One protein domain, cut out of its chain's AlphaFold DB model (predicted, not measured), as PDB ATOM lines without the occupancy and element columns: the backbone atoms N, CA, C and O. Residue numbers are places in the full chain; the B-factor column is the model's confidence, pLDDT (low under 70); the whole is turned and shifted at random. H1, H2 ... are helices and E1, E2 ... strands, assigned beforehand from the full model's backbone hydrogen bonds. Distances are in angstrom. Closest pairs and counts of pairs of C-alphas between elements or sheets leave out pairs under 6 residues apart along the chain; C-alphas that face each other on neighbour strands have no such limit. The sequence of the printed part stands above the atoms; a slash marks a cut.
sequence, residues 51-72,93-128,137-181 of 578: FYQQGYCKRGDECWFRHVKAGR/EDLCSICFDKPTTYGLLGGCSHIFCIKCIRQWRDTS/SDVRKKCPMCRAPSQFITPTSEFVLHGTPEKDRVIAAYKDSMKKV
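AT A GLANCE: This is residues 51 to 72, 93 to 128 and 137 to 181 of the 578 residues of an uncharacterized protein of Pleurotus ostreatus PC15 (UniProt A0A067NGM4). What shape is it? With little regular structure, it is a compact body of loops about a short antiparallel ribbon, E1 and E2, lying between helices H1 and H2. What is printed? The printed part has 103 residues, only 31 in named elements, mixed, in order E1, H1, E2, H2; radius of gyration of the C-alphas 13.4 A, spans 37 by 29 by 27 A.

HOW THE PARTS SIT: Which strands pair? E1, residues 106 to 109, and E2, residues 153 to 156, are antiparallel neighbours; N 106 and O 156, 2.8 A apart, are within hydrogen-bond range. Where are the helices? H1, residues 118 to 126, comes closest to E1 at the C-alphas of Gly 107 and Ile 118, 4.4 A. H2, residues 165 to 178, comes closest to E2 at the C-alphas of Thr 154 and Ile 171, 6.3 A; H1 and H2 are apart. Are their backbones in range? Every O i to N i+4 pair is within hydrogen-bond range in H2, and 4 of 5 in H1.

IN THESE COORDINATES: Where does E1 begin? C-alpha 106 is at (18.053, -16.607, 26.054). Where does H2 end? C-alpha 178 is at (2.119, -10.267, 28.556), 20.0 A from C-alpha 165; H1 spans 12.2 A.

THE WHOLE: Where are the cuts? Residues 73 to 92 and 129 to 136 are not printed; the C-alpha gaps are 18.3 A and 8.3 A. Where is confidence low? pLDDT is under 70 at residues 70 to 72, 93, 127 to 128 and 137 to 138.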
ATOM      1  N   PHE A  51      15.526  -1.764  29.653       87.94
ATOM      2  CA  PHE A  51      14.856  -3.061  29.521       87.94
ATOM      3  C   PHE A  51      15.811  -4.253  29.717       87.94
ATOM      4  O   PHE A  51      15.447  -5.222  30.374       87.94
ATOM      5  N   TYR A  52      17.061  -4.153  29.247       88.75
ATOM      6  CA  TYR A  52      18.092  -5.171  29.503       88.75
ATOM      7  C   TYR A  52      18.445  -5.271  30.996       88.75
ATOM      8  O   TYR A  52      18.457  -6.361  31.548       88.75
ATOM      9  N   GLN A  53      18.618  -4.135  31.687       87.38
ATOM     10  CA  GLN A  53      18.794  -4.107  33.152       87.38
ATOM     11  C   GLN A  53      17.565  -4.617  33.931       87.38
ATOM     12  O   GLN A  53      17.667  -4.899  35.118       87.38
ATOM     13  N   GLN A  54      16.399  -4.713  33.285       81.38
ATOM     14  CA  GLN A  54      15.172  -5.298  33.835       81.38
ATOM     15  C   GLN A  54      14.978  -6.768  33.413       81.38
ATOM     16  O   GLN A  54      13.879  -7.301  33.546       81.38
ATOM     17  N   GLY A  55      16.021  -7.417  32.886       78.38
ATOM     18  CA  GLY A  55      16.022  -8.838  32.547       78.38
ATOM     19  C   GLY A  55      15.550  -9.185  31.132       78.38
ATOM     20  O   GLY A  55      15.590 -10.355  30.779       78.38
ATOM     21  N   TYR A  56      15.104  -8.238  30.292       83.56
ATOM     22  CA  TYR A  56      14.728  -8.544  28.900       83.56
ATOM     23  C   TYR A  56      14.683  -7.314  27.985       83.56
ATOM     24  O   TYR A  56      13.839  -6.432  28.145       83.56
ATOM     25  N   CYS A  57      15.498  -7.301  26.923       87.75
ATOM     26  CA  CYS A  57      15.324  -6.373  25.803       87.75
ATOM     27  C   CYS A  57      14.743  -7.074  24.565       87.75
ATOM     28  O   CYS A  57      15.344  -8.002  24.029       87.75
ATOM     29  N   LYS A  58      13.628  -6.554  24.029       84.06
ATOM     30  CA  LYS A  58      12.966  -7.076  22.815       84.06
ATOM     31  C   LYS A  58      13.831  -7.075  21.540       84.06
ATOM     32  O   LYS A  58      13.413  -7.688  20.565       84.06
ATOM     33  N   ARG A  59      14.968  -6.364  21.518       84.75
ATOM     34  CA  ARG A  59      15.791  -6.143  20.312       84.75
ATOM     35  C   ARG A  59      17.107  -6.935  20.275       84.75
ATOM     36  O   ARG A  59      17.818  -6.826  19.289       84.75
ATOM     37  N   GLY A  60      17.443  -7.708  21.314       84.00
ATOM     38  CA  GLY A  60      18.741  -8.401  21.376       84.00
ATOM     39  C   GLY A  60      19.914  -7.437  21.149       84.00
ATOM     40  O   GLY A  60      19.886  -6.313  21.648       84.00
ATOM     41  N   ASP A  61      20.907  -7.846  20.367       82.06
ATOM     42  CA  ASP A  61      22.134  -7.065  20.111       82.06
ATOM     43  C   ASP A  61      21.947  -5.896  19.152       82.06
ATOM     44  O   ASP A  61      22.670  -4.907  19.215       82.06
ATOM     45  N   GLU A  62      20.889  -5.938  18.346       85.50
ATOM     46  CA  GLU A  62      20.458  -4.843  17.471       85.50
ATOM     47  C   GLU A  62      19.895  -3.650  18.291       85.50
ATOM     48  O   GLU A  62      19.322  -2.695  17.757       85.50
ATOM     49  N   CYS A  63      20.017  -3.685  19.626       87.81
ATOM     50  CA  CYS A  63      19.573  -2.640  20.531       87.81
ATOM     51  C   CYS A  63      20.446  -1.382  20.473       87.81
ATOM     52  O   CYS A  63      21.582  -1.349  20.936       87.81
ATOM     53  N   TRP A  64      19.834  -0.273  20.060       87.81
ATOM     54  CA  TRP A  64      20.449   1.057  20.055       87.81
ATOM     55  C   TRP A  64      20.850   1.639  21.431       87.81
ATOM     56  O   TRP A  64      21.321   2.777  21.492       87.81
ATOM     57  N   PHE A  65      20.659   0.910  22.533       89.12
ATOM     58  CA  PHE A  65      21.133   1.273  23.870       89.12
ATOM     59  C   PHE A  65      22.071   0.189  24.395       89.12
ATOM     60  O   PHE A  65      21.744  -0.994  24.328       89.12
ATOM     61  N   ARG A  66      23.188   0.592  25.004       88.88
ATOM     62  CA  ARG A  66      24.233  -0.331  25.459       88.88
ATOM     63  C   ARG A  66      23.679  -1.374  26.437       88.88
ATOM     64  O   ARG A  66      23.035  -1.019  27.426       88.88
ATOM     65  N   HIS A  67      23.950  -2.648  26.178       88.69
ATOM     66  CA  HIS A  67      23.661  -3.749  27.093       88.69
ATOM     67  C   HIS A  67      24.852  -3.950  28.039       88.69
ATOM     68  O   HIS A  67      25.984  -4.109  27.591       88.69
ATOM     69  N   VAL A  68      24.605  -3.884  29.349       84.62
ATOM     70  CA  VAL A  68      25.561  -4.259  30.405       84.62
ATOM     71  C   VAL A  68      24.804  -4.876  31.573       84.62
ATOM     72  O   VAL A  68      23.710  -4.422  31.912       84.62
ATOM     73  N   LYS A  69      25.407  -5.896  32.188       71.81
ATOM     74  CA  LYS A  69      24.932  -6.503  33.435       71.81
ATOM     75  C   LYS A  69      25.231  -5.583  34.621       71.81
ATOM     76  O   LYS A  69      26.280  -4.933  34.654       71.81
ATOM     77  N   ALA A  70      24.341  -5.556  35.609       62.75
ATOM     78  CA  ALA A  70      24.551  -4.824  36.854       62.75
ATOM     79  C   ALA A  70      25.577  -5.565  37.734       62.75
ATOM     80  O   ALA A  70      25.215  -6.400  38.554       62.75
ATOM     81  N   GLY A  71      26.867  -5.291  37.517       60.94
ATOM     82  CA  GLY A  71      27.969  -5.906  38.270       60.94
ATOM     83  C   GLY A  71      29.293  -5.992  37.507       60.94
ATOM     84  O   GLY A  71      30.347  -5.959  38.130       60.94
ATOM     85  N   ARG A  72      29.273  -6.019  36.163       53.91
ATOM     86  CA  ARG A  72      30.500  -6.036  35.339       53.91
ATOM     87  C   ARG A  72      30.710  -4.684  34.655       53.91
ATOM     88  O   ARG A  72      30.257  -4.443  33.535       53.91
ATOM     89  N   GLU A  93      29.856 -23.149  29.086       68.62
ATOM     90  CA  GLU A  93      28.658 -23.431  29.915       68.62
ATOM     91  C   GLU A  93      27.398 -22.615  29.558       68.62
ATOM     92  O   GLU A  93      26.301 -22.911  30.022       68.62
ATOM     93  N   ASP A  94      27.537 -21.577  28.733       83.31
ATOM     94  CA  ASP A  94      26.523 -20.545  28.501       83.31
ATOM     95  C   ASP A  94      26.063 -20.483  27.024       83.31
ATOM     96  O   ASP A  94      25.450 -19.504  26.598       83.31
ATOM     97  N   LEU A  95      26.420 -21.483  26.204       91.75
ATOM     98  CA  LEU A  95      26.238 -21.486  24.743       91.75
ATOM     99  C   LEU A  95      24.900 -22.092  24.282       91.75
ATOM    100  O   LEU A  95      24.335 -22.991  24.902       91.75
ATOM    101  N   CYS A  96      24.386 -21.628  23.140       92.94
ATOM    102  CA  CYS A  96      23.160 -22.149  22.542       92.94
ATOM    103  C   CYS A  96      23.350 -23.567  21.983       92.94
ATOM    104  O   CYS A  96      24.082 -23.746  21.015       92.94
ATOM    105  N   SER A  97      22.563 -24.547  22.434       90.06
ATOM    106  CA  SER A  97      22.583 -25.931  21.912       90.06
ATOM    107  C   SER A  97      21.970 -26.102  20.497       90.06
ATOM    108  O   SER A  97      21.350 -27.124  20.217       90.06
ATOM    109  N   ILE A  98      22.062 -25.082  19.632       91.88
ATOM    110  CA  ILE A  98      21.562 -25.070  18.239       91.88
ATOM    111  C   ILE A  98      22.558 -24.342  17.319       91.88
ATOM    112  O   ILE A  98      23.004 -24.932  16.344       91.88
ATOM    113  N   CYS A  99      22.914 -23.083  17.618       93.50
ATOM    114  CA  CYS A  99      23.890 -22.308  16.831       93.50
ATOM    115  C   CYS A  99      25.290 -22.229  17.465       93.50
ATOM    116  O   CYS A  99      26.197 -21.687  16.852       93.50
ATOM    117  N   PHE A 100      25.468 -22.754  18.681       91.81
ATOM    118  CA  PHE A 100      26.709 -22.740  19.468       91.81
ATOM    119  C   PHE A 100      27.246 -21.354  19.875       91.81
ATOM    120  O   PHE A 100      28.146 -21.282  20.705       91.81
ATOM    121  N   ASP A 101      26.628 -20.256  19.433       91.31
ATOM    122  CA  ASP A 101      26.893 -18.907  19.952       91.31
ATOM    123  C   ASP A 101      26.401 -18.714  21.396       91.31
ATOM    124  O   ASP A 101      25.410 -19.313  21.832       91.31
ATOM    125  N   LYS A 102      27.023 -17.774  22.119       89.69
ATOM    126  CA  LYS A 102      26.546 -17.300  23.427       89.69
ATOM    127  C   LYS A 102      25.269 -16.455  23.261       89.69
ATOM    128  O   LYS A 102      25.336 -15.390  22.641       89.69
ATOM    129  N   PRO A 103      24.107 -16.842  23.824       90.19
ATOM    130  CA  PRO A 103      22.898 -16.041  23.725       90.19
ATOM    131  C   PRO A 103      23.011 -14.714  24.473       90.19
ATOM    132  O   PRO A 103      23.395 -14.643  25.635       90.19
ATOM    133  N   THR A 104      22.556 -13.660  23.818       88.06
ATOM    134  CA  THR A 104      22.422 -12.306  24.381       88.06
ATOM    135  C   THR A 104      20.978 -12.013  24.803       88.06
ATOM    136  O   THR A 104      20.684 -11.111  25.591       88.06
ATOM    137  N   THR A 105      20.049 -12.821  24.286       90.62
ATOM    138  CA  THR A 105      18.713 -13.050  24.824       90.62
ATOM    139  C   THR A 105      18.420 -14.546  24.735       90.62
ATOM    140  O   THR A 105      18.257 -15.106  23.647       90.62
ATOM    141  N   TYR A 106      18.368 -15.194  25.893       93.62
ATOM    142  CA  TYR A 106      18.053 -16.607  26.054       93.62
ATOM    143  C   TYR A 106      16.541 -16.817  25.927       93.62
ATOM    144  O   TYR A 106      15.744 -15.994  26.382       93.62
ATOM    145  N   GLY A 107      16.131 -17.935  25.334       94.12
ATOM    146  CA  GLY A 107      14.739 -18.373  25.305       94.12
ATOM    147  C   GLY A 107      14.486 -19.488  26.316       94.12
ATOM    148  O   GLY A 107      14.476 -20.658  25.940       94.12
ATOM    149  N   LEU A 108      14.257 -19.137  27.586       94.06
ATOM    150  CA  LEU A 108      14.006 -20.122  28.639       94.06
ATOM    151  C   LEU A 108      12.722 -20.914  28.367       94.06
ATOM    152  O   LEU A 108      11.640 -20.357  28.149       94.06
ATOM    153  N   LEU A 109      12.850 -22.235  28.452       94.00
ATOM    154  CA  LEU A 109      11.739 -23.181  28.443       94.00
ATOM    155  C   LEU A 109      11.271 -23.458  29.874       94.00
ATOM    156  O   LEU A 109      12.085 -23.461  30.792       94.00
ATOM    157  N   GLY A 110       9.982 -23.727  30.075       89.94
ATOM    158  CA  GLY A 110       9.394 -24.007  31.388       89.94
ATOM    159  C   GLY A 110      10.050 -25.204  32.081       89.94
ATOM    160  O   GLY A 110      10.787 -25.015  33.045       89.94
ATOM    161  N   GLY A 111       9.833 -26.414  31.554       89.31
ATOM    162  CA  GLY A 111      10.193 -27.683  32.206       89.31
ATOM    163  C   GLY A 111      11.646 -28.170  32.087       89.31
ATOM    164  O   GLY A 111      11.887 -29.348  32.325       89.31
ATOM    165  N   CYS A 112      12.614 -27.342  31.675       94.00
ATOM    166  CA  CYS A 112      14.038 -27.730  31.676       94.00
ATOM    167  C   CYS A 112      15.005 -26.533  31.723       94.00
ATOM    168  O   CYS A 112      14.582 -25.385  31.610       94.00
ATOM    169  N   SER A 113      16.304 -26.808  31.861       92.69
ATOM    170  CA  SER A 113      17.416 -25.841  31.918       92.69
ATOM    171  C   SER A 113      18.261 -25.760  30.632       92.69
ATOM    172  O   SER A 113      19.338 -25.188  30.658       92.69
ATOM    173  N   HIS A 114      17.813 -26.317  29.505       93.62
ATOM    174  CA  HIS A 114      18.599 -26.281  28.263       93.62
ATOM    175  C   HIS A 114      18.698 -24.865  27.674       93.62
ATOM    176  O   HIS A 114      17.714 -24.116  27.669       93.62
ATOM    177  N   ILE A 115      19.892 -24.522  27.188       93.75
ATOM    178  CA  ILE A 115      20.282 -23.170  26.785       93.75
ATOM    179  C   ILE A 115      20.025 -22.975  25.291       93.75
ATOM    180  O   ILE A 115      20.577 -23.678  24.446       93.75
ATOM    181  N   PHE A 116      19.204 -21.979  24.953       94.69
ATOM    182  CA  PHE A 116      18.906 -21.632  23.566       94.69
ATOM    183  C   PHE A 116      18.869 -20.123  23.345       94.69
ATOM    184  O   PHE A 116      18.315 -19.379  24.158       94.69
ATOM    185  N   CYS A 117      19.358 -19.682  22.187       94.19
ATOM    186  CA  CYS A 117      19.140 -18.331  21.696       94.19
ATOM    187  C   CYS A 117      17.657 -18.120  21.334       94.19
ATOM    188  O   CYS A 117      16.996 -19.021  20.807       94.19
ATOM    189  N   ILE A 118      17.111 -16.927  21.597       92.88
ATOM    190  CA  ILE A 118      15.685 -16.641  21.359       92.88
ATOM    191  C   ILE A 118      15.275 -16.754  19.879       92.88
ATOM    192  O   ILE A 118      14.124 -17.087  19.603       92.88
ATOM    193  N   LYS A 119      16.197 -16.511  18.933       92.31
ATOM    194  CA  LYS A 119      15.970 -16.714  17.489       92.31
ATOM    195  C   LYS A 119      15.825 -18.223  17.191       92.31
ATOM    196  O   LYS A 119      14.797 -18.666  16.689       92.31
ATOM    197  N   CYS A 120      16.791 -19.007  17.660       93.62
ATOM    198  CA  CYS A 120      16.929 -20.455  17.510       93.62
ATOM    199  C   CYS A 120      15.698 -21.247  17.997       93.62
ATOM    200  O   CYS A 120      15.125 -22.052  17.265       93.62
ATOM    201  N   ILE A 121      15.250 -21.003  19.236       92.88
ATOM    202  CA  ILE A 121      14.133 -21.759  19.840       92.88
ATOM    203  C   ILE A 121      12.746 -21.281  19.383       92.88
ATOM    204  O   ILE A 121      11.755 -21.971  19.626       92.88
ATOM    205  N   ARG A 122      12.661 -20.123  18.710       91.88
ATOM    206  CA  ARG A 122      11.481 -19.738  17.920       91.88
ATOM    207  C   ARG A 122      11.451 -20.523  16.619       91.88
ATOM    208  O   ARG A 122      10.513 -21.283  16.427       91.88
ATOM    209  N   GLN A 123      12.529 -20.479  15.833       90.56
ATOM    210  CA  GLN A 123      12.636 -21.222  14.575       90.56
ATOM    211  C   GLN A 123      12.291 -22.712  14.747       90.56
ATOM    212  O   GLN A 123      11.466 -23.214  14.002       90.56
ATOM    213  N   TRP A 124      12.776 -23.385  15.799       88.12
ATOM    214  CA  TRP A 124      12.388 -24.771  16.142       88.12
ATOM    215  C   TRP A 124      10.868 -25.018  16.302       88.12
ATOM    216  O   TRP A 124      10.371 -26.118  16.060       88.12
ATOM    217  N   ARG A 125      10.111 -24.011  16.753       87.75
ATOM    218  CA  ARG A 125       8.641 -24.058  16.873       87.75
ATOM    219  C   ARG A 125       7.951 -23.689  15.565       87.75
ATOM    220  O   ARG A 125       6.886 -24.231  15.269       87.75
ATOM    221  N   ASP A 126       8.568 -22.775  14.827       79.50
ATOM    222  CA  ASP A 126       8.026 -22.134  13.635       79.50
ATOM    223  C   ASP A 126       8.304 -22.947  12.354       79.50
ATOM    224  O   ASP A 126       7.553 -22.813  11.396       79.50
ATOM    225  N   THR A 127       9.298 -23.851  12.332       65.06
ATOM    226  CA  THR A 127       9.579 -24.801  11.229       65.06
ATOM    227  C   THR A 127       8.518 -25.900  11.158       65.06
ATOM    228  O   THR A 127       8.776 -27.082  11.408       65.06
ATOM    229  N   SER A 128       7.285 -25.486  10.877       56.19
ATOM    230  CA  SER A 128       6.109 -26.342  10.892       56.19
ATOM    231  C   SER A 128       5.738 -26.917   9.532       56.19
ATOM    232  O   SER A 128       5.167 -28.009   9.488       56.19
ATOM    233  N   SER A 137       2.280 -32.043  16.458       60.44
ATOM    234  CA  SER A 137       2.413 -30.641  16.914       60.44
ATOM    235  C   SER A 137       2.741 -30.476  18.415       60.44
ATOM    236  O   SER A 137       2.890 -29.356  18.916       60.44
ATOM    237  N   ASP A 138       2.849 -31.592  19.136       67.25
ATOM    238  CA  ASP A 138       3.306 -31.728  20.518       67.25
ATOM    239  C   ASP A 138       4.848 -31.785  20.630       67.25
ATOM    240  O   ASP A 138       5.409 -31.306  21.612       67.25
ATOM    241  N   VAL A 139       5.569 -32.275  19.607       77.19
ATOM    242  CA  VAL A 139       7.049 -32.335  19.614       77.19
ATOM    243  C   VAL A 139       7.658 -30.930  19.568       77.19
ATOM    244  O   VAL A 139       8.521 -30.596  20.377       77.19
ATOM    245  N   ARG A 140       7.137 -30.057  18.698       77.56
ATOM    246  CA  ARG A 140       7.580 -28.655  18.557       77.56
ATOM    247  C   ARG A 140       7.363 -27.834  19.842       77.56
ATOM    248  O   ARG A 140       8.086 -26.884  20.114       77.56
ATOM    249  N   LYS A 141       6.399 -28.224  20.689       83.88
ATOM    250  CA  LYS A 141       6.097 -27.581  21.989       83.88
ATOM    251  C   LYS A 141       6.966 -28.100  23.145       83.88
ATOM    252  O   LYS A 141       6.756 -27.710  24.298       83.88
ATOM    253  N   LYS A 142       7.950 -28.949  22.851       89.12
ATOM    254  CA  LYS A 142       8.899 -29.533  23.802       89.12
ATOM    255  C   LYS A 142      10.326 -29.046  23.540       89.12
ATOM    256  O   LYS A 142      10.629 -28.472  22.498       89.12
ATOM    257  N   CYS A 143      11.199 -29.246  24.523       92.31
ATOM    258  CA  CYS A 143      12.628 -28.968  24.412       92.31
ATOM    259  C   CYS A 143      13.296 -29.851  23.335       92.31
ATOM    260  O   CYS A 143      13.116 -31.069  23.413       92.31
ATOM    261  N   PRO A 144      14.111 -29.293  22.414       90.19
ATOM    262  CA  PRO A 144      14.907 -30.074  21.460       90.19
ATOM    263  C   PRO A 144      15.748 -31.175  22.126       90.19
ATOM    264  O   PRO A 144      15.719 -32.322  21.693       90.19
ATOM    265  N   MET A 145      16.435 -30.838  23.225       90.25
ATOM    266  CA  MET A 145      17.430 -31.706  23.871       90.25
ATOM    267  C   MET A 145      16.808 -32.831  24.712       90.25
ATOM    268  O   MET A 145      17.233 -33.976  24.634       90.25
ATOM    269  N   CYS A 146      15.793 -32.520  25.529       92.44
ATOM    270  CA  CYS A 146      15.260 -33.454  26.537       92.44
ATOM    271  C   CYS A 146      13.754 -33.727  26.429       92.44
ATOM    272  O   CYS A 146      13.179 -34.366  27.307       92.44
ATOM    273  N   ARG A 147      13.081 -33.186  25.406       91.00
ATOM    274  CA  ARG A 147      11.632 -33.324  25.161       91.00
ATOM    275  C   ARG A 147      10.714 -32.892  26.324       91.00
ATOM    276  O   ARG A 147       9.516 -33.167  26.293       91.00
ATOM    277  N   ALA A 148      11.226 -32.152  27.311       92.06
ATOM    278  CA  ALA A 148      10.413 -31.576  28.383       92.06
ATOM    279  C   ALA A 148       9.394 -30.557  27.820       92.06
ATOM    280  O   ALA A 148       9.765 -29.748  26.960       92.06
ATOM    281  N   PRO A 149       8.128 -30.562  28.275       87.94
ATOM    282  CA  PRO A 149       7.088 -29.687  27.741       87.94
ATOM    283  C   PRO A 149       7.311 -28.217  28.118       87.94
ATOM    284  O   PRO A 149       7.668 -27.881  29.247       87.94
ATOM    285  N   SER A 150       7.055 -27.313  27.168       89.81
ATOM    286  CA  SER A 150       7.113 -25.868  27.397       89.81
ATOM    287  C   SER A 150       6.120 -25.132  26.502       89.81
ATOM    288  O   SER A 150       6.419 -24.800  25.353       89.81
ATOM    289  N   GLN A 151       4.936 -24.842  27.043       85.44
ATOM    290  CA  GLN A 151       3.821 -24.226  26.310       85.44
ATOM    291  C   GLN A 151       4.203 -22.892  25.635       85.44
ATOM    292  O   GLN A 151       3.781 -22.625  24.515       85.44
ATOM    293  N   PHE A 152       5.062 -22.097  26.276       88.94
ATOM    294  CA  PHE A 152       5.593 -20.822  25.780       88.94
ATOM    295  C   PHE A 152       7.129 -20.786  25.896       88.94
ATOM    296  O   PHE A 152       7.740 -21.710  26.440       88.94
ATOM    297  N   ILE A 153       7.745 -19.723  25.370       93.00
ATOM    298  CA  ILE A 153       9.150 -19.355  25.609       93.00
ATOM    299  C   ILE A 153       9.153 -18.110  26.499       93.00
ATOM    300  O   ILE A 153       8.367 -17.190  26.256       93.00
ATOM    301  N   THR A 154      10.042 -18.066  27.489       93.75
ATOM    302  CA  THR A 154      10.287 -16.886  28.331       93.75
ATOM    303  C   THR A 154      11.608 -16.241  27.901       93.75
ATOM    304  O   THR A 154      12.662 -16.822  28.153       93.75
ATOM    305  N   PRO A 155      11.591 -15.090  27.210       92.88
ATOM    306  CA  PRO A 155      12.812 -14.418  26.795       92.88
ATOM    307  C   PRO A 155      13.444 -13.662  27.974       92.88
ATOM    308  O   PRO A 155      12.743 -12.978  28.717       92.88
ATOM    309  N   THR A 156      14.763 -13.769  28.124       91.69
ATOM    310  CA  THR A 156      15.539 -13.137  29.208       91.69
ATOM    311  C   THR A 156      16.941 -12.756  28.725       91.69
ATOM    312  O   THR A 156      17.470 -13.385  27.813       91.69
ATOM    313  N   SER A 157      17.562 -11.736  29.315       87.38
ATOM    314  CA  SER A 157      18.973 -11.382  29.097       87.38
ATOM    315  C   SER A 157      19.959 -12.247  29.883       87.38
ATOM    316  O   SER A 157      21.157 -12.175  29.622       87.38
ATOM    317  N   GLU A 158      19.481 -13.033  30.850       86.25
ATOM    318  CA  GLU A 158      20.317 -13.849  31.739       86.25
ATOM    319  C   GLU A 158      19.730 -15.257  31.891       86.25
ATOM    320  O   GLU A 158      18.516 -15.420  32.050       86.25
ATOM    321  N   PHE A 159      20.587 -16.274  31.793       90.25
ATOM    322  CA  PHE A 159      20.206 -17.673  31.947       90.25
ATOM    323  C   PHE A 159      19.914 -18.021  33.413       90.25
ATOM    324  O   PHE A 159      20.584 -17.527  34.317       90.25
ATOM    325  N   VAL A 160      18.912 -18.876  33.643       90.38
ATOM    326  CA  VAL A 160      18.467 -19.279  34.985       90.38
ATOM    327  C   VAL A 160      18.124 -20.771  35.006       90.38
ATOM    328  O   VAL A 160      17.330 -21.259  34.191       90.38
ATOM    329  N   LEU A 161      18.697 -21.493  35.972       89.56
ATOM    330  CA  LEU A 161      18.540 -22.940  36.136       89.56
ATOM    331  C   LEU A 161      17.099 -23.354  36.492       89.56
ATOM    332  O   LEU A 161      16.344 -22.635  37.151       89.56
ATOM    333  N   HIS A 162      16.714 -24.556  36.060       90.69
ATOM    334  CA  HIS A 162      15.405 -25.148  36.345       90.69
ATOM    335  C   HIS A 162      15.256 -25.517  37.827       90.69
ATOM    336  O   HIS A 162      16.206 -25.983  38.443       90.69
ATOM    337  N   GLY A 163      14.054 -25.346  38.386       87.19
ATOM    338  CA  GLY A 163      13.774 -25.619  39.801       87.19
ATOM    339  C   GLY A 163      14.250 -24.527  40.767       87.19
ATOM    340  O   GLY A 163      14.043 -24.656  41.968       87.19
ATOM    341  N   THR A 164      14.856 -23.444  40.267       91.81
ATOM    342  CA  THR A 164      15.182 -22.272  41.088       91.81
ATOM    343  C   THR A 164      13.958 -21.354  41.242       91.81
ATOM    344  O   THR A 164      13.241 -21.118  40.263       91.81
ATOM    345  N   PRO A 165      13.738 -20.745  42.424       93.19
ATOM    346  CA  PRO A 165      12.647 -19.784  42.622       93.19
ATOM    347  C   PRO A 165      12.857 -18.483  41.831       93.19
ATOM    348  O   PRO A 165      11.921 -17.711  41.633       93.19
ATOM    349  N   GLU A 166      14.080 -18.220  41.369       91.50
ATOM    350  CA  GLU A 166      14.387 -17.131  40.444       91.50
ATOM    351  C   GLU A 166      13.717 -17.341  39.084       91.50
ATOM    352  O   GLU A 166      13.065 -16.431  38.569       91.50
ATOM    353  N   LYS A 167      13.786 -18.559  38.535       91.12
ATOM    354  CA  LYS A 167      13.169 -18.875  37.247       91.12
ATOM    355  C   LYS A 167      11.657 -18.671  37.276       91.12
ATOM    356  O   LYS A 167      11.094 -18.117  36.332       91.12
ATOM    357  N   ASP A 168      11.008 -19.049  38.375       91.69
ATOM    358  CA  ASP A 168       9.572 -18.834  38.563       91.69
ATOM    359  C   ASP A 168       9.215 -17.344  38.668       91.69
ATOM    360  O   ASP A 168       8.212 -16.921  38.091       91.69
ATOM    361  N   ARG A 169      10.062 -16.517  39.302       92.50
ATOM    362  CA  ARG A 169       9.907 -15.048  39.305       92.50
ATOM    363  C   ARG A 169      10.024 -14.464  37.896       92.50
ATOM    364  O   ARG A 169       9.187 -13.645  37.522       92.50
ATOM    365  N   VAL A 170      11.002 -14.902  37.099       91.88
ATOM    366  CA  VAL A 170      11.179 -14.462  35.699       91.88
ATOM    367  C   VAL A 170       9.977 -14.877  34.838       91.88
ATOM    368  O   VAL A 170       9.425 -14.059  34.101       91.88
ATOM    369  N   ILE A 171       9.500 -16.118  34.982       91.38
ATOM    370  CA  ILE A 171       8.304 -16.627  34.291       91.38
ATOM    371  C   ILE A 171       7.039 -15.859  34.712       91.38
ATOM    372  O   ILE A 171       6.207 -15.542  33.857       91.38
ATOM    373  N   ALA A 172       6.876 -15.539  35.999       92.00
ATOM    374  CA  ALA A 172       5.750 -14.755  36.504       92.00
ATOM    375  C   ALA A 172       5.782 -13.312  35.976       92.00
ATOM    376  O   ALA A 172       4.813 -12.869  35.360       92.00
ATOM    377  N   ALA A 173       6.915 -12.615  36.107       91.44
ATOM    378  CA  ALA A 173       7.095 -11.249  35.613       91.44
ATOM    379  C   ALA A 173       6.894 -11.141  34.089       91.44
ATOM    380  O   ALA A 173       6.327 -10.157  33.601       91.44
ATOM    381  N   TYR A 174       7.293 -12.168  33.329       91.31
ATOM    382  CA  TYR A 174       6.987 -12.262  31.905       91.31
ATOM    383  C   TYR A 174       5.481 -12.425  31.657       91.31
ATOM    384  O   TYR A 174       4.905 -11.620  30.926       91.31
ATOM    385  N   LYS A 175       4.807 -13.384  32.313       90.62
ATOM    386  CA  LYS A 175       3.341 -13.547  32.213       90.62
ATOM    387  C   LYS A 175       2.602 -12.249  32.555       90.62
ATOM    388  O   LYS A 175       1.742 -11.831  31.790       90.62
ATOM    389  N   ASP A 176       2.974 -11.564  33.633       91.81
ATOM    390  CA  ASP A 176       2.354 -10.301  34.066       91.81
ATOM    391  C   ASP A 176       2.694  -9.101  33.167       91.81
ATOM    392  O   ASP A 176       1.998  -8.082  33.180       91.81
ATOM    393  N   SER A 177       3.736  -9.215  32.346       90.75
ATOM    394  CA  SER A 177       4.013  -8.276  31.258       90.75
ATOM    395  C   SER A 177       3.167  -8.578  30.019       90.75
ATOM    396  O   SER A 177       2.675  -7.650  29.379       90.75
ATOM    397  N   MET A 178       2.934  -9.855  29.703       91.38
ATOM    398  CA  MET A 178       2.119 -10.267  28.556       91.38
ATOM    399  C   MET A 178       0.607 -10.114  28.800       91.38
ATOM    400  O   MET A 178      -0.106  -9.745  27.870       91.38
ATOM    401  N   LYS A 179       0.132 -10.222  30.052       91.69
ATOM    402  CA  LYS A 179      -1.243  -9.871  30.484       91.69
ATOM    403  C   LYS A 179      -1.650  -8.414  30.197       91.69
ATOM    404  O   LYS A 179      -2.805  -8.062  30.399       91.69
ATOM    405  N   LYS A 180      -0.715  -7.556  29.770       91.56
ATOM    406  CA  LYS A 180      -0.949  -6.152  29.374       91.56
ATOM    407  C   LYS A 180      -1.022  -5.972  27.853       91.56
ATOM    408  O   LYS A 180      -1.364  -4.896  27.378       91.56
ATOM    409  N   VAL A 181      -0.666  -7.003  27.085       93.19
ATOM    410  CA  VAL A 181      -0.674  -6.999  25.619       93.19
ATOM    411  C   VAL A 181      -1.981  -7.625  25.149       93.19
ATOM    412  O   VAL A 181      -2.290  -8.754  25.532       93.19
TER     413      VAL A 181